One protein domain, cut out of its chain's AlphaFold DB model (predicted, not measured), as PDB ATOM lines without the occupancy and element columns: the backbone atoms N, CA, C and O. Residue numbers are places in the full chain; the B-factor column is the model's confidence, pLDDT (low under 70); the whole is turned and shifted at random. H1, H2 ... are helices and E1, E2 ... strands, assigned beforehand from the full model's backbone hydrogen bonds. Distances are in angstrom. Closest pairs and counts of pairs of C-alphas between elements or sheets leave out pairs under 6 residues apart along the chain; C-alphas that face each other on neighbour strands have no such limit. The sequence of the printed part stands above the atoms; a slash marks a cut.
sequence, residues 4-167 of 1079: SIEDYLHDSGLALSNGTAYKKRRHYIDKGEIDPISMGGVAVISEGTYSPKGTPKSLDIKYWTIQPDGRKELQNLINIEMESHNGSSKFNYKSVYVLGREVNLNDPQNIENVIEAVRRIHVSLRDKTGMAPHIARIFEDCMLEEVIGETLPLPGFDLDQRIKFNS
ATOM      1  N   SER A   4     -26.428  87.725  -8.836       83.31
ATOM      2  CA  SER A   4     -26.269  86.966  -7.592       83.31
ATOM      3  C   SER A   4     -25.744  87.884  -6.488       83.31
ATOM      4  O   SER A   4     -24.899  88.743  -6.735       83.31
ATOM      5  N   ILE A   5     -26.211  87.691  -5.250       78.75
ATOM      6  CA  ILE A   5     -25.670  88.406  -4.082       78.75
ATOM      7  C   ILE A   5     -24.188  88.062  -3.876       78.75
ATOM      8  O   ILE A   5     -23.414  88.930  -3.484       78.75
ATOM      9  N   GLU A   6     -23.795  86.811  -4.121       78.06
ATOM     10  CA  GLU A   6     -22.420  86.342  -3.909       78.06
ATOM     11  C   GLU A   6     -21.463  86.953  -4.935       78.06
ATOM     12  O   GLU A   6     -20.455  87.535  -4.531       78.06
ATOM     13  N   ASP A   7     -21.841  86.935  -6.216       82.94
ATOM     14  CA  ASP A   7     -21.055  87.527  -7.305       82.94
ATOM     15  C   ASP A   7     -20.908  89.037  -7.096       82.94
ATOM     16  O   ASP A   7     -19.800  89.558  -7.102       82.94
ATOM     17  N   TYR A   8     -21.993  89.742  -6.755       85.75
ATOM     18  CA  TYR A   8     -21.915  91.173  -6.451       85.75
ATOM     19  C   TYR A   8     -20.980  91.482  -5.283       85.75
ATOM     20  O   TYR A   8     -20.215  92.440  -5.341       85.75
ATOM     21  N   LEU A   9     -21.038  90.717  -4.189       85.25
ATOM     22  CA  LEU A   9     -20.155  90.963  -3.046       85.25
ATOM     23  C   LEU A   9     -18.689  90.714  -3.411       85.25
ATOM     24  O   LEU A   9     -17.818  91.433  -2.918       85.25
ATOM     25  N   HIS A  10     -18.413  89.731  -4.266       83.62
ATOM     26  CA  HIS A  10     -17.075  89.468  -4.778       83.62
ATOM     27  C   HIS A  10     -16.599  90.599  -5.705       83.62
ATOM     28  O   HIS A  10     -15.562  91.215  -5.449       83.62
ATOM     29  N   ASP A  11     -17.413  90.950  -6.697       87.50
ATOM     30  CA  ASP A  11     -17.075  91.907  -7.752       87.50
ATOM     31  C   ASP A  11     -17.088  93.352  -7.268       87.50
ATOM     32  O   ASP A  11     -16.333  94.166  -7.770       87.50
ATOM     33  N   SER A  12     -17.855  93.682  -6.229       87.69
ATOM     34  CA  SER A  12     -17.768  94.985  -5.556       87.69
ATOM     35  C   SER A  12     -16.633  95.051  -4.534       87.69
ATOM     36  O   SER A  12     -16.414  96.101  -3.939       87.69
ATOM     37  N   GLY A  13     -15.905  93.958  -4.274       87.00
ATOM     38  CA  GLY A  13     -14.827  93.942  -3.284       87.00
ATOM     39  C   GLY A  13     -15.317  94.049  -1.835       87.00
ATOM     40  O   GLY A  13     -14.582  94.535  -0.974       87.00
ATOM     41  N   LEU A  14     -16.540  93.596  -1.540       86.81
ATOM     42  CA  LEU A  14     -17.135  93.542  -0.195       86.81
ATOM     43  C   LEU A  14     -17.129  92.132   0.424       86.81
ATOM     44  O   LEU A  14     -17.461  91.977   1.602       86.81
ATOM     45  N   ALA A  15     -16.733  91.105  -0.333       82.69
ATOM     46  CA  ALA A  15     -16.504  89.756   0.177       82.69
ATOM     47  C   ALA A  15     -15.368  89.734   1.217       82.69
ATOM     48  O   ALA A  15     -14.397  90.486   1.123       82.69
ATOM     49  N   LEU A  16     -15.472  88.870   2.228       76.62
ATOM     50  CA  LEU A  16     -14.440  88.704   3.255       76.62
ATOM     51  C   LEU A  16     -13.129  88.195   2.634       76.62
ATOM     52  O   LEU A  16     -13.128  87.564   1.583       76.62
ATOM     53  N   SER A  17     -12.003  88.437   3.302       67.19
ATOM     54  CA  SER A  17     -10.658  88.061   2.831       67.19
ATOM     55  C   SER A  17     -10.438  86.551   2.634       67.19
ATOM     56  O   SER A  17      -9.515  86.158   1.932       67.19
ATOM     57  N   ASN A  18     -11.305  85.701   3.189       68.56
ATOM     58  CA  ASN A  18     -11.347  84.256   2.935       68.56
ATOM     59  C   ASN A  18     -12.294  83.858   1.779       68.56
ATOM     60  O   ASN A  18     -12.651  82.689   1.662       68.56
ATOM     61  N   GLY A  19     -12.767  84.825   0.985       64.75
ATOM     62  CA  GLY A  19     -13.687  84.626  -0.138       64.75
ATOM     63  C   GLY A  19     -15.162  84.464   0.246       64.75
ATOM     64  O   GLY A  19     -16.002  84.297  -0.630       64.75
ATOM     65  N   THR A  20     -15.519  84.512   1.536       67.75
ATOM     66  CA  THR A  20     -16.911  84.294   1.974       67.75
ATOM     67  C   THR A  20     -17.760  85.572   1.953       67.75
ATOM     68  O   THR A  20     -17.274  86.680   2.180       67.75
ATOM     69  N   ALA A  21     -19.066  85.429   1.704       66.25
ATOM     70  CA  ALA A  21     -19.990  86.559   1.607       66.25
ATOM     71  C   ALA A  21     -20.174  87.314   2.941       66.25
ATOM     72  O   ALA A  21     -20.374  86.719   4.005       66.25
ATOM     73  N   TYR A  22     -20.189  88.647   2.873       71.06
ATOM     74  CA  TYR A  22     -20.494  89.521   4.003       71.06
ATOM     75  C   TYR A  22     -21.992  89.490   4.363       71.06
ATOM     76  O   TYR A  22     -22.835  89.916   3.583       71.06
ATOM     77  N   LYS A  23     -22.345  89.008   5.565       66.81
ATOM     78  CA  LYS A  23     -23.753  88.739   5.954       66.81
ATOM     79  C   LYS A  23     -24.428  89.800   6.841       66.81
ATOM     80  O   LYS A  23     -25.529  89.562   7.341       66.81
ATOM     81  N   LYS A  24     -23.802  90.953   7.119       72.44
ATOM     82  CA  LYS A  24     -24.417  91.973   8.000       72.44
ATOM     83  C   LYS A  24     -25.385  92.878   7.235       72.44
ATOM     84  O   LYS A  24     -25.170  93.201   6.080       72.44
ATOM     85  N   ARG A  25     -26.415  93.375   7.934       80.25
ATOM     86  CA  ARG A  25     -27.460  94.258   7.371       80.25
ATOM     87  C   ARG A  25     -26.968  95.635   6.910       80.25
ATOM     88  O   ARG A  25     -27.720  96.351   6.254       80.25
ATOM     89  N   ARG A  26     -25.753  96.040   7.282       86.94
ATOM     90  CA  ARG A  26     -25.116  97.292   6.854       86.94
ATOM     91  C   ARG A  26     -23.615  97.100   6.757       86.94
ATOM     92  O   ARG A  26     -23.059  96.383   7.593       86.94
ATOM     93  N   HIS A  27     -22.987  97.775   5.804       88.69
ATOM     94  CA  HIS A  27     -21.539  97.933   5.766       88.69
ATOM     95  C   HIS A  27     -21.155  99.409   5.909       88.69
ATOM     96  O   HIS A  27     -21.960 100.297   5.634       88.69
ATOM     97  N   TYR A  28     -19.950  99.642   6.416       91.06
ATOM     98  CA  TYR A  28     -19.331 100.949   6.548       91.06
ATOM     99  C   TYR A  28     -17.811 100.763   6.548       91.06
ATOM    100  O   TYR A  28     -17.287  99.999   7.373       91.06
ATOM    101  N   ILE A  29     -17.121 101.445   5.640       91.81
ATOM    102  CA  ILE A  29     -15.665 101.416   5.492       91.81
ATOM    103  C   ILE A  29     -15.193 102.854   5.270       91.81
ATOM    104  O   ILE A  29     -15.693 103.522   4.370       91.81
ATOM    105  N   ASP A  30     -14.249 103.333   6.080       92.75
ATOM    106  CA  ASP A  30     -13.665 104.666   5.925       92.75
ATOM    107  C   ASP A  30     -12.134 104.643   5.847       92.75
ATOM    108  O   ASP A  30     -11.456 103.747   6.364       92.75
ATOM    109  N   LYS A  31     -11.581 105.656   5.176       92.44
ATOM    110  CA  LYS A  31     -10.149 105.947   5.191       92.44
ATOM    111  C   LYS A  31      -9.902 107.425   4.929       92.44
ATOM    112  O   LYS A  31     -10.549 108.024   4.077       92.44
ATOM    113  N   GLY A  32      -8.955 108.001   5.663       93.31
ATOM    114  CA  GLY A  32      -8.586 109.404   5.537       93.31
ATOM    115  C   GLY A  32      -7.087 109.582   5.392       93.31
ATOM    116  O   GLY A  32      -6.308 108.795   5.937       93.31
ATOM    117  N   GLU A  33      -6.713 110.630   4.674       93.19
ATOM    118  CA  GLU A  33      -5.338 111.012   4.399       93.19
ATOM    119  C   GLU A  33      -5.185 112.530   4.389       93.19
ATOM    120  O   GLU A  33      -6.099 113.253   3.995       93.19
ATOM    121  N   ILE A  34      -4.023 112.996   4.839       91.69
ATOM    122  CA  ILE A  34      -3.626 114.400   4.820       91.69
ATOM    123  C   ILE A  34      -2.391 114.501   3.938       91.69
ATOM    124  O   ILE A  34      -1.449 113.725   4.104       91.69
ATOM    125  N   ASP A  35      -2.422 115.430   2.991       87.19
ATOM    126  CA  ASP A  35      -1.291 115.732   2.127       87.19
ATOM    127  C   ASP A  35      -0.202 116.458   2.941       87.19
ATOM    128  O   ASP A  35      -0.474 117.537   3.476       87.19
ATOM    129  N   PRO A  36       1.019 115.909   3.053       76.38
ATOM    130  CA  PRO A  36       2.098 116.533   3.812       76.38
ATOM    131  C   PRO A  36       2.619 117.838   3.202       76.38
ATOM    132  O   PRO A  36       3.338 118.565   3.878       76.38
ATOM    133  N   ILE A  37       2.275 118.163   1.954       73.00
ATOM    134  CA  ILE A  37       2.722 119.407   1.316       73.00
ATOM    135  C   ILE A  37       1.753 120.543   1.664       73.00
ATOM    136  O   ILE A  37       2.120 121.540   2.298       73.00
ATOM    137  N   SER A  38       0.485 120.387   1.292       75.12
ATOM    138  CA  SER A  38      -0.535 121.429   1.448       75.12
ATOM    139  C   SER A  38      -1.248 121.427   2.802       75.12
ATOM    140  O   SER A  38      -1.862 122.429   3.168       75.12
ATOM    141  N   MET A  39      -1.193 120.319   3.549       84.75
ATOM    142  CA  MET A  39      -2.032 120.030   4.725       84.75
ATOM    143  C   MET A  39      -3.540 120.003   4.440       84.75
ATOM    144  O   MET A  39      -4.354 120.087   5.366       84.75
ATOM    145  N   GLY A  40      -3.921 119.861   3.168       88.50
ATOM    146  CA  GLY A  40      -5.272 119.480   2.781       88.50
ATOM    147  C   GLY A  40      -5.546 118.019   3.137       88.50
ATOM    148  O   GLY A  40      -4.634 117.195   3.189       88.50
ATOM    149  N   GLY A  41      -6.802 117.685   3.417       92.56
ATOM    150  CA  GLY A  41      -7.206 116.334   3.801       92.56
ATOM    151  C   GLY A  41      -8.332 115.792   2.936       92.56
ATOM    152  O   GLY A  41      -9.247 116.530   2.580       92.56
ATOM    153  N   VAL A  42      -8.300 114.492   2.657       95.19
ATOM    154  CA  VAL A  42      -9.419 113.751   2.066       95.19
ATOM    155  C   VAL A  42      -9.863 112.631   3.000       95.19
ATOM    156  O   VAL A  42      -9.038 111.955   3.613       95.19
ATOM    157  N   ALA A  43     -11.170 112.415   3.118       95.12
ATOM    158  CA  ALA A  43     -11.735 111.282   3.849       95.12
ATOM    159  C   ALA A  43     -12.806 110.596   3.009       95.12
ATOM    160  O   ALA A  43     -13.873 111.161   2.796       95.12
ATOM    161  N   VAL A  44     -12.515 109.382   2.546       95.81
ATOM    162  CA  VAL A  44     -13.395 108.577   1.696       95.81
ATOM    163  C   VAL A  44     -14.181 107.601   2.565       95.81
ATOM    164  O   VAL A  44     -13.623 106.943   3.449       95.81
ATOM    165  N   ILE A  45     -15.482 107.521   2.312       95.31
ATOM    166  CA  ILE A  45     -16.446 106.741   3.077       95.31
ATOM    167  C   ILE A  45     -17.271 105.926   2.089       95.31
ATOM    168  O   ILE A  45     -17.819 106.470   1.134       95.31
ATOM    169  N   SER A  46     -17.376 104.627   2.346       95.19
ATOM    170  CA  SER A  46     -18.337 103.748   1.695       95.19
ATOM    171  C   SER A  46     -19.310 103.207   2.730       95.19
ATOM    172  O   SER A  46     -18.901 102.632   3.747       95.19
ATOM    173  N   GLU A  47     -20.599 103.391   2.484       94.12
ATOM    174  CA  GLU A  47     -21.660 102.852   3.316       94.12
ATOM    175  C   GLU A  47     -22.774 102.227   2.490       94.12
ATOM    176  O   GLU A  47     -23.058 102.611   1.362       94.12
ATOM    177  N   GLY A  48     -23.460 101.250   3.071       91.06
ATOM    178  CA  GLY A  48     -24.592 100.655   2.388       91.06
ATOM    179  C   GLY A  48     -25.450  99.785   3.274       91.06
ATOM    180  O   GLY A  48     -25.074  99.385   4.385       91.06
ATOM    181  N   THR A  49     -26.646  99.496   2.775       89.62
ATOM    182  CA  THR A  49     -27.665  98.752   3.509       89.62
ATOM    183  C   THR A  49     -28.108  97.513   2.755       89.62
ATOM    184  O   THR A  49     -28.153  97.482   1.528       89.62
ATOM    185  N   TYR A  50     -28.457  96.486   3.521       84.69
ATOM    186  CA  TYR A  50     -28.979  95.226   3.024       84.69
ATOM    187  C   TYR A  50     -30.359  94.972   3.635       84.69
ATOM    188  O   TYR A  50     -30.670  95.383   4.759       84.69
ATOM    189  N   SER A  51     -31.212  94.278   2.892       77.81
ATOM    190  CA  SER A  51     -32.505  93.804   3.365       77.81
ATOM    191  C   SER A  51     -32.332  92.791   4.513       77.81
ATOM    192  O   SER A  51     -31.254  92.219   4.693       77.81
ATOM    193  N   PRO A  52     -33.391  92.493   5.290       72.38
ATOM    194  CA  PRO A  52     -33.355  91.418   6.284       72.38
ATOM    195  C   PRO A  52     -32.966  90.046   5.712       72.38
ATOM    196  O   PRO A  52     -32.476  89.214   6.469       72.38
ATOM    197  N   LYS A  53     -33.167  89.833   4.402       68.94
ATOM    198  CA  LYS A  53     -32.804  88.619   3.658       68.94
ATOM    199  C   LYS A  53     -31.385  88.669   3.058       68.94
ATOM    200  O   LYS A  53     -31.003  87.741   2.362       68.94
ATOM    201  N   GLY A  54     -30.616  89.735   3.305       69.88
ATOM    202  CA  GLY A  54     -29.241  89.894   2.810       69.88
ATOM    203  C   GLY A  54     -29.115  90.511   1.412       69.88
ATOM    204  O   GLY A  54     -28.003  90.668   0.927       69.88
ATOM    205  N   THR A  55     -30.221  90.903   0.773       76.19
ATOM    206  CA  THR A  55     -30.206  91.564  -0.545       76.19
ATOM    207  C   THR A  55     -29.640  92.985  -0.427       76.19
ATOM    208  O   THR A  55     -30.168  93.737   0.399       76.19
ATOM    209  N   PRO A  56     -28.634  93.388  -1.221       82.69
ATOM    210  CA  PRO A  56     -28.192  94.780  -1.299       82.69
ATOM    211  C   PRO A  56     -29.370  95.717  -1.604       82.69
ATOM    212  O   PRO A  56     -30.220  95.395  -2.431       82.69
ATOM    213  N   LYS A  57     -29.462  96.844  -0.891       87.69
ATOM    214  CA  LYS A  57     -30.478  97.888  -1.118       87.69
ATOM    215  C   LYS A  57     -29.865  99.186  -1.607       87.69
ATOM    216  O   LYS A  57     -30.416  99.829  -2.490       87.69
ATOM    217  N   SER A  58     -28.761  99.583  -0.986       92.00
ATOM    218  CA  SER A  58     -28.051 100.804  -1.339       92.00
ATOM    219  C   SER A  58     -26.566 100.678  -1.058       92.00
ATOM    220  O   SER A  58     -26.177 100.038  -0.074       92.00
ATOM    221  N   LEU A  59     -25.770 101.306  -1.915       93.62
ATOM    222  CA  LEU A  59     -24.352 101.590  -1.736       93.62
ATOM    223  C   LEU A  59     -24.147 103.078  -2.021       93.62
ATOM    224  O   LEU A  59     -24.613 103.569  -3.044       93.62
ATOM    225  N   ASP A  60     -23.449 103.766  -1.133       94.75
ATOM    226  CA  ASP A  60     -23.074 105.162  -1.285       94.75
ATOM    227  C   ASP A  60     -21.588 105.314  -0.970       94.75
ATOM    228  O   ASP A  60     -21.130 104.982   0.127       94.75
ATOM    229  N   ILE A  61     -20.830 105.783  -1.956       96.44
ATOM    230  CA  ILE A  61     -19.423 106.134  -1.817       96.44
ATOM    231  C   ILE A  61     -19.328 107.645  -1.944       96.44
ATOM    232  O   ILE A  61     -19.660 108.220  -2.981       96.44
ATOM    233  N   LYS A  62     -18.830 108.286  -0.895       94.56
ATOM    234  CA  LYS A  62     -18.688 109.738  -0.788       94.56
ATOM    235  C   LYS A  62     -17.336 110.088  -0.189       94.56
ATOM    236  O   LYS A  62     -16.685 109.248   0.436       94.56
ATOM    237  N   TYR A  63     -16.896 111.327  -0.358       94.94
ATOM    238  CA  TYR A  63     -15.701 111.803   0.324       94.94
ATOM    239  C   TYR A  63     -15.802 113.257   0.751       94.94
ATOM    240  O   TYR A  63     -16.465 114.082   0.123       94.94
ATOM    241  N   TRP A  64     -15.100 113.550   1.836       94.44
ATOM    242  CA  TRP A  64     -14.861 114.897   2.313       94.44
ATOM    243  C   TRP A  64     -13.535 115.416   1.791       94.44
ATOM    244  O   TRP A  64     -12.526 114.721   1.890       94.44
ATOM    245  N   THR A  65     -13.541 116.668   1.352       92.38
ATOM    246  CA  THR A  65     -12.350 117.465   1.075       92.38
ATOM    247  C   THR A  65     -12.234 118.547   2.132       92.38
ATOM    248  O   THR A  65     -13.164 119.328   2.339       92.38
ATOM    249  N   ILE A  66     -11.090 118.598   2.804       90.94
ATOM    250  CA  ILE A  66     -10.711 119.654   3.735       90.94
ATOM    251  C   ILE A  66      -9.595 120.448   3.068       90.94
ATOM    252  O   ILE A  66      -8.467 119.973   2.959       90.94
ATOM    253  N   GLN A  67      -9.917 121.643   2.590       85.38
ATOM    254  CA  GLN A  67      -8.957 122.512   1.917       85.38
ATOM    255  C   GLN A  67      -7.938 123.078   2.927       85.38
ATOM    256  O   GLN A  67      -8.287 123.272   4.098       85.38
ATOM    257  N   PRO A  68      -6.710 123.428   2.495       76.56
ATOM    258  CA  PRO A  68      -5.707 124.074   3.352       76.56
ATOM    259  C   PRO A  68      -6.182 125.377   4.020       76.56
ATOM    260  O   PRO A  68      -5.679 125.767   5.072       76.56
ATOM    261  N   ASP A  69      -7.170 126.049   3.422       70.31
ATOM    262  CA  ASP A  69      -7.806 127.267   3.944       70.31
ATOM    263  C   ASP A  69      -8.962 126.995   4.934       70.31
ATOM    264  O   ASP A  69      -9.596 127.927   5.435       70.31
ATOM    265  N   GLY A  70      -9.247 125.724   5.228       76.62
ATOM    266  CA  GLY A  70     -10.292 125.285   6.147       76.62
ATOM    267  C   GLY A  70     -11.690 125.136   5.542       76.62
ATOM    268  O   GLY A  70     -12.615 124.761   6.279       76.62
ATOM    269  N   ARG A  71     -11.879 125.386   4.236       83.69
ATOM    270  CA  ARG A  71     -13.130 125.030   3.543       83.69
ATOM    271  C   ARG A  71     -13.350 123.518   3.585       83.69
ATOM    272  O   ARG A  71     -12.402 122.739   3.511       83.69
ATOM    273  N   LYS A  72     -14.615 123.112   3.724       86.88
ATOM    274  CA  LYS A  72     -15.029 121.704   3.729       86.88
ATOM    275  C   LYS A  72     -16.055 121.477   2.639       86.88
ATOM    276  O   LYS A  72     -17.038 122.212   2.580       86.88
ATOM    277  N   GLU A  73     -15.841 120.450   1.839       88.75
ATOM    278  CA  GLU A  73     -16.708 120.084   0.724       88.75
ATOM    279  C   GLU A  73     -17.000 118.583   0.812       88.75
ATOM    280  O   GLU A  73     -16.087 117.792   1.043       88.75
ATOM    281  N   LEU A  74     -18.271 118.199   0.679       90.62
ATOM    282  CA  LEU A  74     -18.701 116.803   0.562       90.62
ATOM    283  C   LEU A  74     -19.045 116.539  -0.899       90.62
ATOM    284  O   LEU A  74     -19.835 117.278  -1.483       90.62
ATOM    285  N   GLN A  75     -18.501 115.465  -1.453       89.81
ATOM    286  CA  GLN A  75     -18.767 115.041  -2.820       89.81
ATOM    287  C   GLN A  75     -19.215 113.578  -2.825       89.81
ATOM    288  O   GLN A  75     -18.529 112.698  -2.301       89.81
ATOM    289  N   ASN A  76     -20.364 113.315  -3.446       90.50
ATOM    290  CA  ASN A  76     -20.841 111.954  -3.687       90.50
ATOM    291  C   ASN A  76     -20.175 111.424  -4.961       90.50
ATOM    292  O   ASN A  76     -20.253 112.074  -6.004       90.50
ATOM    293  N   LEU A  77     -19.500 110.276  -4.866       92.56
ATOM    294  CA  LEU A  77     -18.791 109.642  -5.979       92.56
ATOM    295  C   LEU A  77     -19.698 108.676  -6.722       92.56
ATOM    296  O   LEU A  77     -19.870 108.823  -7.926       92.56
ATOM    297  N   ILE A  78     -20.251 107.691  -6.015       94.75
ATOM    298  CA  ILE A  78     -21.040 106.609  -6.606       94.75
ATOM    299  C   ILE A  78     -22.214 106.303  -5.682       94.75
ATOM    300  O   ILE A  78     -22.004 105.992  -4.512       94.75
ATOM    301  N   ASN A  79     -23.434 106.348  -6.212       95.56
ATOM    302  CA  ASN A  79     -24.643 105.948  -5.502       95.56
ATOM    303  C   ASN A  79     -25.368 104.861  -6.297       95.56
ATOM    304  O   ASN A  79     -25.667 105.046  -7.472       95.56
ATOM    305  N   ILE A  80     -25.630 103.717  -5.676       93.69
ATOM    306  CA  ILE A  80     -26.294 102.582  -6.316       93.69
ATOM    307  C   ILE A  80     -27.508 102.211  -5.479       93.69
ATOM    308  O   ILE A  80     -27.358 101.811  -4.322       93.69
ATOM    309  N   GLU A  81     -28.700 102.267  -6.070       92.00
ATOM    310  CA  GLU A  81     -29.909 101.680  -5.496       92.00
ATOM    311  C   GLU A  81     -30.203 100.330  -6.146       92.00
ATOM    312  O   GLU A  81     -30.107 100.153  -7.361       92.00
ATOM    313  N   MET A  82     -30.593  99.359  -5.326       89.69
ATOM    314  CA  MET A  82     -30.840  97.981  -5.740       89.69
ATOM    315  C   MET A  82     -32.185  97.499  -5.201       89.69
ATOM    316  O   MET A  82     -32.589  97.831  -4.082       89.69
ATOM    317  N   GLU A  83     -32.875  96.674  -5.984       85.88
ATOM    318  CA  GLU A  83     -34.151  96.070  -5.605       85.88
ATOM    319  C   GLU A  83     -34.178  94.557  -5.842       85.88
ATOM    320  O   GLU A  83     -33.449  94.007  -6.668       85.88
ATOM    321  N   SER A  84     -35.014  93.853  -5.076       78.62
ATOM    322  CA  SER A  84     -35.133  92.397  -5.186       78.62
ATOM    323  C   SER A  84     -35.789  92.019  -6.509       78.62
ATOM    324  O   SER A  84     -36.869  92.503  -6.836       78.62
ATOM    325  N   HIS A  85     -35.173  91.084  -7.231       74.12
ATOM    326  CA  HIS A  85     -35.748  90.554  -8.455       74.12
ATOM    327  C   HIS A  85     -36.850  89.544  -8.110       74.12
ATOM    328  O   HIS A  85     -36.554  88.426  -7.680       74.12
ATOM    329  N   ASN A  86     -38.118  89.938  -8.262       69.31
ATOM    330  CA  ASN A  86     -39.296  89.077  -8.080       69.31
ATOM    331  C   ASN A  86     -39.312  88.276  -6.756       69.31
ATOM    332  O   ASN A  86     -39.778  87.140  -6.713       69.31
ATOM    333  N   GLY A  87     -38.768  88.829  -5.663       62.50
ATOM    334  CA  GLY A  87     -38.718  88.159  -4.354       62.50
ATOM    335  C   GLY A  87     -37.690  87.023  -4.223       62.50
ATOM    336  O   GLY A  87     -37.697  86.324  -3.205       62.50
ATOM    337  N   SER A  88     -36.810  86.848  -5.217       65.69
ATOM    338  CA  SER A  88     -35.732  85.848  -5.244       65.69
ATOM    339  C   SER A  88     -34.454  86.308  -4.513       65.69
ATOM    340  O   SER A  88     -34.368  87.434  -4.016       65.69
ATOM    341  N   SER A  89     -33.438  85.434  -4.453       64.25
ATOM    342  CA  SER A  89     -32.075  85.748  -3.984       64.25
ATOM    343  C   SER A  89     -31.251  86.575  -4.981       64.25
ATOM    344  O   SER A  89     -30.092  86.865  -4.701       64.25
ATOM    345  N   LYS A  90     -31.829  86.957  -6.126       73.56
ATOM    346  CA  LYS A  90     -31.208  87.837  -7.120       73.56
ATOM    347  C   LYS A  90     -31.718  89.272  -6.984       73.56
ATOM    348  O   LYS A  90     -32.808  89.507  -6.452       73.56
ATOM    349  N   PHE A  91     -30.951  90.234  -7.478       81.12
ATOM    350  CA  PHE A  91     -31.321  91.650  -7.451       81.12
ATOM    351  C   PHE A  91     -31.092  92.331  -8.804       81.12
ATOM    352  O   PHE A  91     -30.342  91.833  -9.643       81.12
ATOM    353  N   ASN A  92     -31.760  93.466  -8.993       85.88
ATOM    354  CA  ASN A  92     -31.575  94.371 -10.122       85.88
ATOM    355  C   ASN A  92     -31.067  95.727  -9.614       85.88
ATOM    356  O   ASN A  92     -31.437  96.157  -8.518       85.88
ATOM    357  N   TYR A  93     -30.261  96.412 -10.425       88.25
ATOM    358  CA  TYR A  93     -29.973  97.828 -10.218       88.25
ATOM    359  C   TYR A  93     -31.232  98.636 -10.526       88.25
ATOM    360  O   TYR A  93     -31.800  98.510 -11.610       88.25
ATOM    361  N   LYS A  94     -31.678  99.427  -9.553       89.25
ATOM    362  CA  LYS A  94     -32.792 100.364  -9.699       89.25
ATOM    363  C   LYS A  94     -32.297 101.686 -10.278       89.25
ATOM    364  O   LYS A  94     -32.948 102.252 -11.146       89.25
ATOM    365  N   SER A  95     -31.150 102.155  -9.797       92.38
ATOM    366  CA  SER A  95     -30.467 103.339 -10.307       92.38
ATOM    367  C   SER A  95     -28.985 103.287  -9.941       92.38
ATOM    368  O   SER A  95     -28.601 102.709  -8.921       92.38
ATOM    369  N   VAL A  96     -28.153 103.867 -10.799       93.25
ATOM    370  CA  VAL A  96     -26.711 104.022 -10.590       93.25
ATOM    371  C   VAL A  96     -26.379 105.465 -10.925       93.25
ATOM    372  O   VAL A  96     -26.694 105.923 -12.019       93.25
ATOM    373  N   TYR A  97     -25.754 106.170  -9.992       92.88
ATOM    374  CA  TYR A  97     -25.285 107.532 -10.178       92.88
ATOM    375  C   TYR A  97     -23.781 107.601  -9.972       92.88
ATOM    376  O   TYR A  97     -23.273 107.078  -8.981       92.88
ATOM    377  N   VAL A  98     -23.086 108.306 -10.858       91.06
ATOM    378  CA  VAL A  98     -21.673 108.662 -10.704       91.06
ATOM    379  C   VAL A  98     -21.578 110.183 -10.713       91.06
ATOM    380  O   VAL A  98     -22.095 110.834 -11.615       91.06
ATOM    381  N   LEU A  99     -21.000 110.765  -9.659       87.62
ATOM    382  CA  LEU A  99     -20.912 112.218  -9.447       87.62
ATOM    383  C   LEU A  99     -22.264 112.954  -9.590       87.62
ATOM    384  O   LEU A  99     -22.329 114.102 -10.020       87.62
ATOM    385  N   GLY A 100     -23.361 112.286  -9.212       86.38
ATOM    386  CA  GLY A 100     -24.726 112.818  -9.302       86.38
ATOM    387  C   GLY A 100     -25.389 112.693 -10.680       86.38
ATOM    388  O   GLY A 100     -26.531 113.123 -10.831       86.38
ATOM    389  N   ARG A 101     -24.722 112.088 -11.672       87.94
ATOM    390  CA  ARG A 101     -25.272 111.794 -13.005       87.94
ATOM    391  C   ARG A 101     -25.756 110.355 -13.086       87.94
ATOM    392  O   ARG A 101     -25.052 109.458 -12.638       87.94
ATOM    393  N   GLU A 102     -26.942 110.144 -13.644       90.19
ATOM    394  CA  GLU A 102     -27.523 108.809 -13.806       90.19
ATOM    395  C   GLU A 102     -26.834 108.045 -14.945       90.19
ATOM    396  O   GLU A 102     -26.663 108.568 -16.044       90.19
ATOM    397  N   VAL A 103     -26.442 106.800 -14.678       91.44
ATOM    398  CA  VAL A 103     -25.794 105.899 -15.635       91.44
ATOM    399  C   VAL A 103     -26.852 105.114 -16.407       91.44
ATOM    400  O   VAL A 103     -27.805 104.591 -15.827       91.44
ATOM    401  N   ASN A 104     -26.670 104.977 -17.723       88.00
ATOM    402  CA  ASN A 104     -27.578 104.200 -18.563       88.00
ATOM    403  C   ASN A 104     -27.503 102.698 -18.231       88.00
ATOM    404  O   ASN A 104     -26.589 101.999 -18.666       88.00
ATOM    405  N   LEU A 105     -28.512 102.193 -17.517       87.50
ATOM    406  CA  LEU A 105     -28.600 100.789 -17.096       87.50
ATOM    407  C   LEU A 105     -28.816  99.791 -18.253       87.50
ATOM    408  O   LEU A 105     -28.711  98.584 -18.035       87.50
ATOM    409  N   ASN A 106     -29.144 100.266 -19.462       85.50
ATOM    410  CA  ASN A 106     -29.326  99.410 -20.641       85.50
ATOM    411  C   ASN A 106     -28.003  99.012 -21.307       85.50
ATOM    412  O   ASN A 106     -28.021  98.152 -22.184       85.50
ATOM    413  N   ASP A 107     -26.888  99.626 -20.905       86.88
ATOM    414  CA  ASP A 107     -25.550  99.287 -21.373       86.88
ATOM    415  C   ASP A 107     -24.807  98.466 -20.299       86.88
ATOM    416  O   ASP A 107     -24.395  99.015 -19.271       86.88
ATOM    417  N   PRO A 108     -24.647  97.143 -20.500       84.62
ATOM    418  CA  PRO A 108     -23.907  96.270 -19.595       84.62
ATOM    419  C   PRO A 108     -22.499  96.765 -19.259       84.62
ATOM    420  O   PRO A 108     -22.088  96.661 -18.103       84.62
ATOM    421  N   GLN A 109     -21.789  97.335 -20.239       88.75
ATOM    422  CA  GLN A 109     -20.391  97.729 -20.083       88.75
ATOM    423  C   GLN A 109     -20.254  98.894 -19.099       88.75
ATOM    424  O   GLN A 109     -19.356  98.901 -18.260       88.75
ATOM    425  N   ASN A 110     -21.198  99.840 -19.137       90.06
ATOM    426  CA  ASN A 110     -21.235 100.962 -18.199       90.06
ATOM    427  C   ASN A 110     -21.384 100.489 -16.749       90.06
ATOM    428  O   ASN A 110     -20.753 101.032 -15.844       90.06
ATOM    429  N   ILE A 111     -22.195  99.455 -16.519       89.56
ATOM    430  CA  ILE A 111     -22.392  98.878 -15.187       89.56
ATOM    431  C   ILE A 111     -21.143  98.135 -14.720       89.56
ATOM    432  O   ILE A 111     -20.732  98.312 -13.575       89.56
ATOM    433  N   GLU A 112     -20.517  97.342 -15.588       90.19
ATOM    434  CA  GLU A 112     -19.272  96.636 -15.267       90.19
ATOM    435  C   GLU A 112     -18.140  97.610 -14.914       90.19
ATOM    436  O   GLU A 112     -17.478  97.427 -13.893       90.19
ATOM    437  N   ASN A 113     -17.990  98.697 -15.675       93.69
ATOM    438  CA  ASN A 113     -17.013  99.756 -15.413       93.69
ATOM    439  C   ASN A 113     -17.225 100.418 -14.037       93.69
ATOM    440  O   ASN A 113     -16.273 100.602 -13.271       93.69
ATOM    441  N   VAL A 114     -18.478 100.737 -13.681       93.81
ATOM    442  CA  VAL A 114     -18.811 101.316 -12.366       93.81
ATOM    443  C   VAL A 114     -18.524 100.332 -11.234       93.81
ATOM    444  O   VAL A 114     -17.955 100.723 -10.212       93.81
ATOM    445  N   ILE A 115     -18.884  99.056 -11.390       93.56
ATOM    446  CA  ILE A 115     -18.642  98.039 -10.362       93.56
ATOM    447  C   ILE A 115     -17.145  97.748 -10.198       93.56
ATOM    448  O   ILE A 115     -16.682  97.623  -9.065       93.56
ATOM    449  N   GLU A 116     -16.361  97.743 -11.276       94.56
ATOM    450  CA  GLU A 116     -14.901  97.622 -11.202       94.56
ATOM    451  C   GLU A 116     -14.268  98.813 -10.462       94.56
ATOM    452  O   GLU A 116     -13.395  98.622  -9.608       94.56
ATOM    453  N   ALA A 117     -14.754 100.038 -10.690       94.81
ATOM    454  CA  ALA A 117     -14.317 101.204  -9.924       94.81
ATOM    455  C   ALA A 117     -14.662 101.068  -8.431       94.81
ATOM    456  O   ALA A 117     -13.801 101.285  -7.570       94.81
ATOM    457  N   VAL A 118     -15.889 100.634  -8.107       95.81
ATOM    458  CA  VAL A 118     -16.313 100.314  -6.732       95.81
ATOM    459  C   VAL A 118     -15.382  99.273  -6.106       95.81
ATOM    460  O   VAL A 118     -14.937  99.459  -4.970       95.81
ATOM    461  N   ARG A 119     -15.028  98.215  -6.845       94.12
ATOM    462  CA  ARG A 119     -14.107  97.167  -6.393       94.12
ATOM    463  C   ARG A 119     -12.751  97.736  -6.016       94.12
ATOM    464  O   ARG A 119     -12.273  97.487  -4.911       94.12
ATOM    465  N   ARG A 120     -12.132  98.516  -6.910       94.69
ATOM    466  CA  ARG A 120     -10.808  99.122  -6.686       94.69
ATOM    467  C   ARG A 120     -10.827 100.086  -5.501       94.69
ATOM    468  O   ARG A 120      -9.905 100.060  -4.682       94.69
ATOM    469  N   ILE A 121     -11.899 100.870  -5.355       95.38
ATOM    470  CA  ILE A 121     -12.101 101.749  -4.197       95.38
ATOM    471  C   ILE A 121     -12.207 100.927  -2.911       95.38
ATOM    472  O   ILE A 121     -11.488 101.212  -1.957       95.38
ATOM    473  N   HIS A 122     -13.048  99.890  -2.863       93.12
ATOM    474  CA  HIS A 122     -13.192  99.057  -1.669       93.12
ATOM    475  C   HIS A 122     -11.913  98.300  -1.312       93.12
ATOM    476  O   HIS A 122     -11.555  98.270  -0.137       93.12
ATOM    477  N   VAL A 123     -11.197  97.735  -2.288       90.38
ATOM    478  CA  VAL A 123      -9.897  97.084  -2.058       90.38
ATOM    479  C   VAL A 123      -8.928  98.068  -1.405       90.38
ATOM    480  O   VAL A 123      -8.350  97.751  -0.365       90.38
ATOM    481  N   SER A 124      -8.823  99.286  -1.941       91.44
ATOM    482  CA  SER A 124      -7.980 100.321  -1.344       91.44
ATOM    483  C   SER A 124      -8.483 100.754   0.036       91.44
ATOM    484  O   SER A 124      -7.695 100.832   0.967       91.44
ATOM    485  N   LEU A 125      -9.785 100.963   0.252       91.06
ATOM    486  CA  LEU A 125     -10.333 101.321   1.571       91.06
ATOM    487  C   LEU A 125     -10.077 100.244   2.638       91.06
ATOM    488  O   LEU A 125      -9.882 100.569   3.811       91.06
ATOM    489  N   ARG A 126     -10.060  98.972   2.237       86.62
ATOM    490  CA  ARG A 126      -9.852  97.819   3.123       86.62
ATOM    491  C   ARG A 126      -8.381  97.517   3.390       86.62
ATOM    492  O   ARG A 126      -8.087  96.869   4.395       86.62
ATOM    493  N   ASP A 127      -7.467  97.982   2.537       84.44
ATOM    494  CA  ASP A 127      -6.036  97.765   2.733       84.44
ATOM    495  C   ASP A 127      -5.532  98.413   4.039       84.44
ATOM    496  O   ASP A 127      -6.141  99.333   4.607       84.44
ATOM    497  N   LYS A 128      -4.383  97.939   4.526       75.12
ATOM    498  CA  LYS A 128      -3.795  98.457   5.766       75.12
ATOM    499  C   LYS A 128      -2.974  99.734   5.574       75.12
ATOM    500  O   LYS A 128      -2.497 100.301   6.552       75.12
ATOM    501  N   THR A 129      -2.806 100.217   4.345       77.25
ATOM    502  CA  THR A 129      -1.999 101.404   4.063       77.25
ATOM    503  C   THR A 129      -2.642 102.665   4.636       77.25
ATOM    504  O   THR A 129      -3.855 102.758   4.861       77.25
ATOM    505  N   GLY A 130      -1.804 103.672   4.874       73.94
ATOM    506  CA  GLY A 130      -2.178 105.017   5.307       73.94
ATOM    507  C   GLY A 130      -2.803 105.894   4.223       73.94
ATOM    508  O   GLY A 130      -2.852 107.102   4.424       73.94
ATOM    509  N   MET A 131      -3.148 105.321   3.072       87.00
ATOM    510  CA  MET A 131      -3.355 106.035   1.818       87.00
ATOM    511  C   MET A 131      -4.808 105.926   1.365       87.00
ATOM    512  O   MET A 131      -5.345 104.823   1.283       87.00
ATOM    513  N   ALA A 132      -5.456 107.060   1.099       90.38
ATOM    514  CA  ALA A 132      -6.781 107.089   0.496       90.38
ATOM    515  C   ALA A 132      -6.738 106.537  -0.949       90.38
ATOM    516  O   ALA A 132      -5.689 106.621  -1.605       90.38
ATOM    517  N   PRO A 133      -7.861 105.992  -1.461       92.06
ATOM    518  CA  PRO A 133      -7.936 105.489  -2.829       92.06
ATOM    519  C   PRO A 133      -7.549 106.551  -3.860       92.06
ATOM    520  O   PRO A 133      -7.903 107.719  -3.719       92.06
ATOM    521  N   HIS A 134      -6.856 106.142  -4.923       92.12
ATOM    522  CA  HIS A 134      -6.463 107.033  -6.014       92.12
ATOM    523  C   HIS A 134      -7.642 107.292  -6.962       92.12
ATOM    524  O   HIS A 134      -7.652 106.818  -8.095       92.12
ATOM    525  N   ILE A 135      -8.651 108.029  -6.488       93.50
ATOM    526  CA  ILE A 135      -9.946 108.180  -7.173       93.50
ATOM    527  C   ILE A 135      -9.786 108.638  -8.628       93.50
ATOM    528  O   ILE A 135     -10.349 107.991  -9.500       93.50
ATOM    529  N   ALA A 136      -8.972 109.667  -8.900       91.00
ATOM    530  CA  ALA A 136      -8.756 110.171 -10.264       91.00
ATOM    531  C   ALA A 136      -8.265 109.078 -11.231       91.00
ATOM    532  O   ALA A 136      -8.848 108.879 -12.291       91.00
ATOM    533  N   ARG A 137      -7.256 108.298 -10.823       93.56
ATOM    534  CA  ARG A 137      -6.722 107.196 -11.628       93.56
ATOM    535  C   ARG A 137      -7.703 106.037 -11.765       93.56
ATOM    536  O   ARG A 137      -7.801 105.450 -12.828       93.56
ATOM    537  N   ILE A 138      -8.455 105.718 -10.709       93.75
ATOM    538  CA  ILE A 138      -9.502 104.688 -10.777       93.75
ATOM    539  C   ILE A 138     -10.593 105.103 -11.775       93.75
ATOM    540  O   ILE A 138     -11.059 104.261 -12.534       93.75
ATOM    541  N   PHE A 139     -10.990 106.377 -11.779       92.56
ATOM    542  CA  PHE A 139     -11.997 106.910 -12.695       92.56
ATOM    543  C   PHE A 139     -11.510 106.875 -14.148       92.56
ATOM    544  O   PHE A 139     -12.273 106.450 -15.013       92.56
ATOM    545  N   GLU A 140     -10.247 107.242 -14.394       91.50
ATOM    546  CA  GLU A 140      -9.595 107.131 -15.707       91.50
ATOM    547  C   GLU A 140      -9.510 105.668 -16.171       91.50
ATOM    548  O   GLU A 140     -10.045 105.319 -17.221       91.50
ATOM    549  N   ASP A 141      -8.913 104.785 -15.363       93.25
ATOM    550  CA  ASP A 141      -8.700 103.374 -15.713       93.25
ATOM    551  C   ASP A 141     -10.018 102.608 -15.942       93.25
ATOM    552  O   ASP A 141     -10.030 101.598 -16.646       93.25
ATOM    553  N   CYS A 142     -11.113 103.042 -15.306       93.62
ATOM    554  CA  CYS A 142     -12.444 102.443 -15.452       93.62
ATOM    555  C   CYS A 142     -13.337 103.217 -16.438       93.62
ATOM    556  O   CYS A 142     -14.530 102.934 -16.509       93.62
ATOM    557  N   MET A 143     -12.789 104.192 -17.177       92.06
ATOM    558  CA  MET A 143     -13.494 104.977 -18.200       92.06
ATOM    559  C   MET A 143     -14.784 105.644 -17.683       92.06
ATOM    560  O   MET A 143     -15.767 105.779 -18.409       92.06
ATOM    561  N   LEU A 144     -14.819 106.067 -16.413       90.75
ATOM    562  CA  LEU A 144     -16.047 106.596 -15.803       90.75
ATOM    563  C   LEU A 144     -16.502 107.924 -16.412       90.75
ATOM    564  O   LEU A 144     -17.697 108.209 -16.403       90.75
ATOM    565  N   GLU A 145     -15.580 108.713 -16.963       87.19
ATOM    566  CA  GLU A 145     -15.922 109.934 -17.700       87.19
ATOM    567  C   GLU A 145     -16.669 109.623 -19.005       87.19
ATOM    568  O   GLU A 145     -17.609 110.335 -19.351       87.19
ATOM    569  N   GLU A 146     -16.327 108.522 -19.686       87.00
ATOM    570  CA  GLU A 146     -17.059 108.048 -20.869       87.00
ATOM    571  C   GLU A 146     -18.456 107.540 -20.488       87.00
ATOM    572  O   GLU A 146     -19.421 107.788 -21.211       87.00
ATOM    573  N   VAL A 147     -18.585 106.904 -19.316       86.44
ATOM    574  CA  VAL A 147     -19.868 106.409 -18.783       86.44
ATOM    575  C   VAL A 147     -20.858 107.551 -18.508       86.44
ATOM    576  O   VAL A 147     -22.056 107.386 -18.742       86.44
ATOM    577  N   ILE A 148     -20.387 108.701 -18.008       86.81
ATOM    578  CA  ILE A 148     -21.245 109.861 -17.683       86.81
ATOM    579  C   ILE A 148     -21.270 110.949 -18.766       86.81
ATOM    580  O   ILE A 148     -22.130 111.829 -18.715       86.81
ATOM    581  N   GLY A 149     -20.360 110.892 -19.742       78.06
ATOM    582  CA  GLY A 149     -20.301 111.790 -20.899       78.06
ATOM    583  C   GLY A 149     -19.696 113.178 -20.643       78.06
ATOM    584  O   GLY A 149     -19.817 114.047 -21.505       78.06
ATOM    585  N   GLU A 150     -19.065 113.419 -19.488       72.00
ATOM    586  CA  GLU A 150     -18.401 114.689 -19.154       72.00
ATOM    587  C   GLU A 150     -17.282 114.504 -18.112       72.00
ATOM    588  O   GLU A 150     -17.395 113.692 -17.194       72.00
ATOM    589  N   THR A 151     -16.218 115.304 -18.215       70.31
ATOM    590  CA  THR A 151     -15.167 115.390 -17.190       70.31
ATOM    591  C   THR A 151     -15.630 116.324 -16.066       70.31
ATOM    592  O   THR A 151     -15.895 117.508 -16.296       70.31
ATOM    593  N   LEU A 152     -15.707 115.814 -14.834       68.44
ATOM    594  CA  LEU A 152     -16.059 116.584 -13.636       68.44
ATOM    595  C   LEU A 152     -14.852 116.710 -12.694       68.44
ATOM    596  O   LEU A 152     -14.088 115.758 -12.541       68.44
ATOM    597  N   PRO A 153     -14.671 117.859 -12.016       77.19
ATOM    598  CA  PRO A 153     -13.553 118.034 -11.103       77.19
ATOM    599  C   PRO A 153     -13.699 117.120  -9.879       77.19
ATOM    600  O   PRO A 153     -14.767 117.032  -9.274       77.19
ATOM    601  N   LEU A 154     -12.591 116.499  -9.472       87.56
ATOM    602  CA  LEU A 154     -12.449 115.750  -8.223       87.56
ATOM    603  C   LEU A 154     -11.577 116.562  -7.242       87.56
ATOM    604  O   LEU A 154     -10.365 116.345  -7.198       87.56
ATOM    605  N   PRO A 155     -12.137 117.532  -6.485       85.75
ATOM    606  CA  PRO A 155     -11.369 118.340  -5.540       85.75
ATOM    607  C   PRO A 155     -10.454 117.507  -4.634       85.75
ATOM    608  O   PRO A 155     -10.885 116.554  -3.995       85.75
ATOM    609  N   GLY A 156      -9.177 117.882  -4.561       85.62
ATOM    610  CA  GLY A 156      -8.196 117.207  -3.710       85.62
ATOM    611  C   GLY A 156      -7.592 115.926  -4.294       85.62
ATOM    612  O   GLY A 156      -6.622 115.441  -3.715       85.62
ATOM    613  N   PHE A 157      -8.087 115.407  -5.425       90.38
ATOM    614  CA  PHE A 157      -7.480 114.286  -6.154       90.38
ATOM    615  C   PHE A 157      -6.791 114.761  -7.441       90.38
ATOM    616  O   PHE A 157      -7.299 115.624  -8.151       90.38
ATOM    617  N   ASP A 158      -5.633 114.178  -7.743       88.50
ATOM    618  CA  ASP A 158      -4.814 114.475  -8.926       88.50
ATOM    619  C   ASP A 158      -4.403 113.166  -9.596       88.50
ATOM    620  O   ASP A 158      -4.245 112.155  -8.910       88.50
ATOM    621  N   LEU A 159      -4.285 113.168 -10.924       86.00
ATOM    622  CA  LEU A 159      -4.048 111.956 -11.702       86.00
ATOM    623  C   LEU A 159      -2.652 111.363 -11.477       86.00
ATOM    624  O   LEU A 159      -2.523 110.146 -11.406       86.00
ATOM    625  N   ASP A 160      -1.641 112.216 -11.306       82.94
ATOM    626  CA  ASP A 160      -0.245 111.794 -11.169       82.94
ATOM    627  C   ASP A 160       0.186 111.763  -9.699       82.94
ATOM    628  O   ASP A 160       0.915 110.876  -9.255       82.94
ATOM    629  N   GLN A 161      -0.263 112.749  -8.916       75.69
ATOM    630  CA  GLN A 161       0.155 112.943  -7.523       75.69
ATOM    631  C   GLN A 161      -0.790 112.297  -6.507       75.69
ATOM    632  O   GLN A 161      -0.524 112.349  -5.304       75.69
ATOM    633  N   ARG A 162      -1.878 111.664  -6.967       87.69
ATOM    634  CA  ARG A 162      -2.964 111.064  -6.177       87.69
ATOM    635  C   ARG A 162      -3.805 112.064  -5.404       87.69
ATOM    636  O   ARG A 162      -5.014 112.107  -5.611       87.69
ATOM    637  N   ILE A 163      -3.187 112.854  -4.533       88.88
ATOM    638  CA  ILE A 163      -3.824 113.964  -3.827       88.88
ATOM    639  C   ILE A 163      -3.029 115.243  -4.055       88.88
ATOM    640  O   ILE A 163      -1.802 115.236  -3.996       88.88
ATOM    641  N   LYS A 164      -3.728 116.346  -4.324       83.12
ATOM    642  CA  LYS A 164      -3.105 117.648  -4.570       83.12
ATOM    643  C   LYS A 164      -4.073 118.768  -4.249       83.12
ATOM    644  O   LYS A 164      -5.238 118.737  -4.645       83.12
ATOM    645  N   PHE A 165      -3.564 119.796  -3.586       82.38
ATOM    646  CA  PHE A 165      -4.329 120.991  -3.263       82.38
ATOM    647  C   PHE A 165      -3.570 122.220  -3.750       82.38
ATOM    648  O   PHE A 165      -2.390 122.396  -3.453       82.38
ATOM    649  N   ASN A 166      -4.256 123.091  -4.485       66.25
ATOM    650  CA  ASN A 166      -3.677 124.359  -4.910       66.25
ATOM    651  C   ASN A 166      -3.677 125.324  -3.720       66.25
ATOM    652  O   ASN A 166      -4.740 125.733  -3.246       66.25
ATOM    653  N   SER A 167      -2.495 125.696  -3.234       52.47
ATOM    654  CA  SER A 167      -2.378 126.669  -2.154       52.47
ATOM    655  C   SER A 167      -2.574 128.091  -2.712       52.47
ATOM    656  O   SER A 167      -2.006 128.477  -3.737       52.47
TER     657      SER A 167
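This is residues 4 to 167 of the 1079 residues of an uncharacterized protein of Micavibrio sp. TMED27 (UniProt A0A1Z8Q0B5). One long-stranded, twisted sheet makes a wall, and H2, the longest helix, crosses one face of it with H1, H3 and H4 round H2 on that side; the other face is bare. The 164 printed residues hold four named helices and five named strands, in the order H1 E1 E2 E3 E4 E5 H2 H3 H4. The sheet, in the order E1 E2 E3 E4 E5, is antiparallel throughout and is a meander, each strand the antiparallel neighbour of the one before; the class is mixed, helices and strands. The whole is compact, with a radius of gyration of the C-alphas of 16.1 A, yet elongated in outline, spanning 53 by 34 by 24 A.

Find C-alpha 5 at (-25.670, 88.406, -4.082), where H1, residues 5 to 11, begins. Go on to C-alpha 26 at (-25.116, 97.292, 6.854); there E1 starts, residues 26 to 34, 27.5 A long. Next come E2, residues 41 to 50, 30.3 A; E3, residues 56 to 66, 30.8 A; E4, residues 72 to 84, 36.6 A; and E5, residues 90 to 98, 23.2 A, which bends by 56 degrees at residue 94. H2 covers residues 108 to 126, 26.8 A, H3 residues 135 to 141, and H4 residues 144 to 148, ending at C-alpha 148, (-21.245, 109.861, -17.683).

Begin at edge strand E1: N 29 and O 46 of E2 are 2.9 A apart, within hydrogen-bond range. The next hairpins show N 45 to O 62 at 2.8 A between E2 and E3, N 61 to O 78 at 2.8 A between E3 and E4, and N 81 to O 95 at 2.9 A between E4 and E5. H1 and H2 make two layers with the sheet, helices on one face of it. H2 has a height over the sheet of 9.7 A and runs only just across the strands, at 61 degrees to E3 on the local plane. H2 is also the hub. Its residues 117 to 121 touch H3, at a steep tilt of 41 degrees, opposite ways, C-alphas 117 and 138 being closest at 6.0 A. Its residues 110 to 114 touch H4, with C-alphas 110 and 147 closest at 5.6 A. H1 only just touches H2, with 3 pairs of C-alphas within 8 A, the closest being 11 and 119 at 6.2 A. H3 is not on the sheet, and H4 only grazes it. In H1, H2, H3 and H4 every O i to N i+4 pair is within hydrogen-bond range.

The C-alphas of Asn 86 and Ser 167 are the two farthest apart, 53.0 A. The printed part has no cut; the link from H1 to E1 is long, and residues 149 to 167 hold no named element. Look for pLDDT under 70 at residues 17 to 21, 23, 53 to 54, 86 to 89, 152 and 166 to 167.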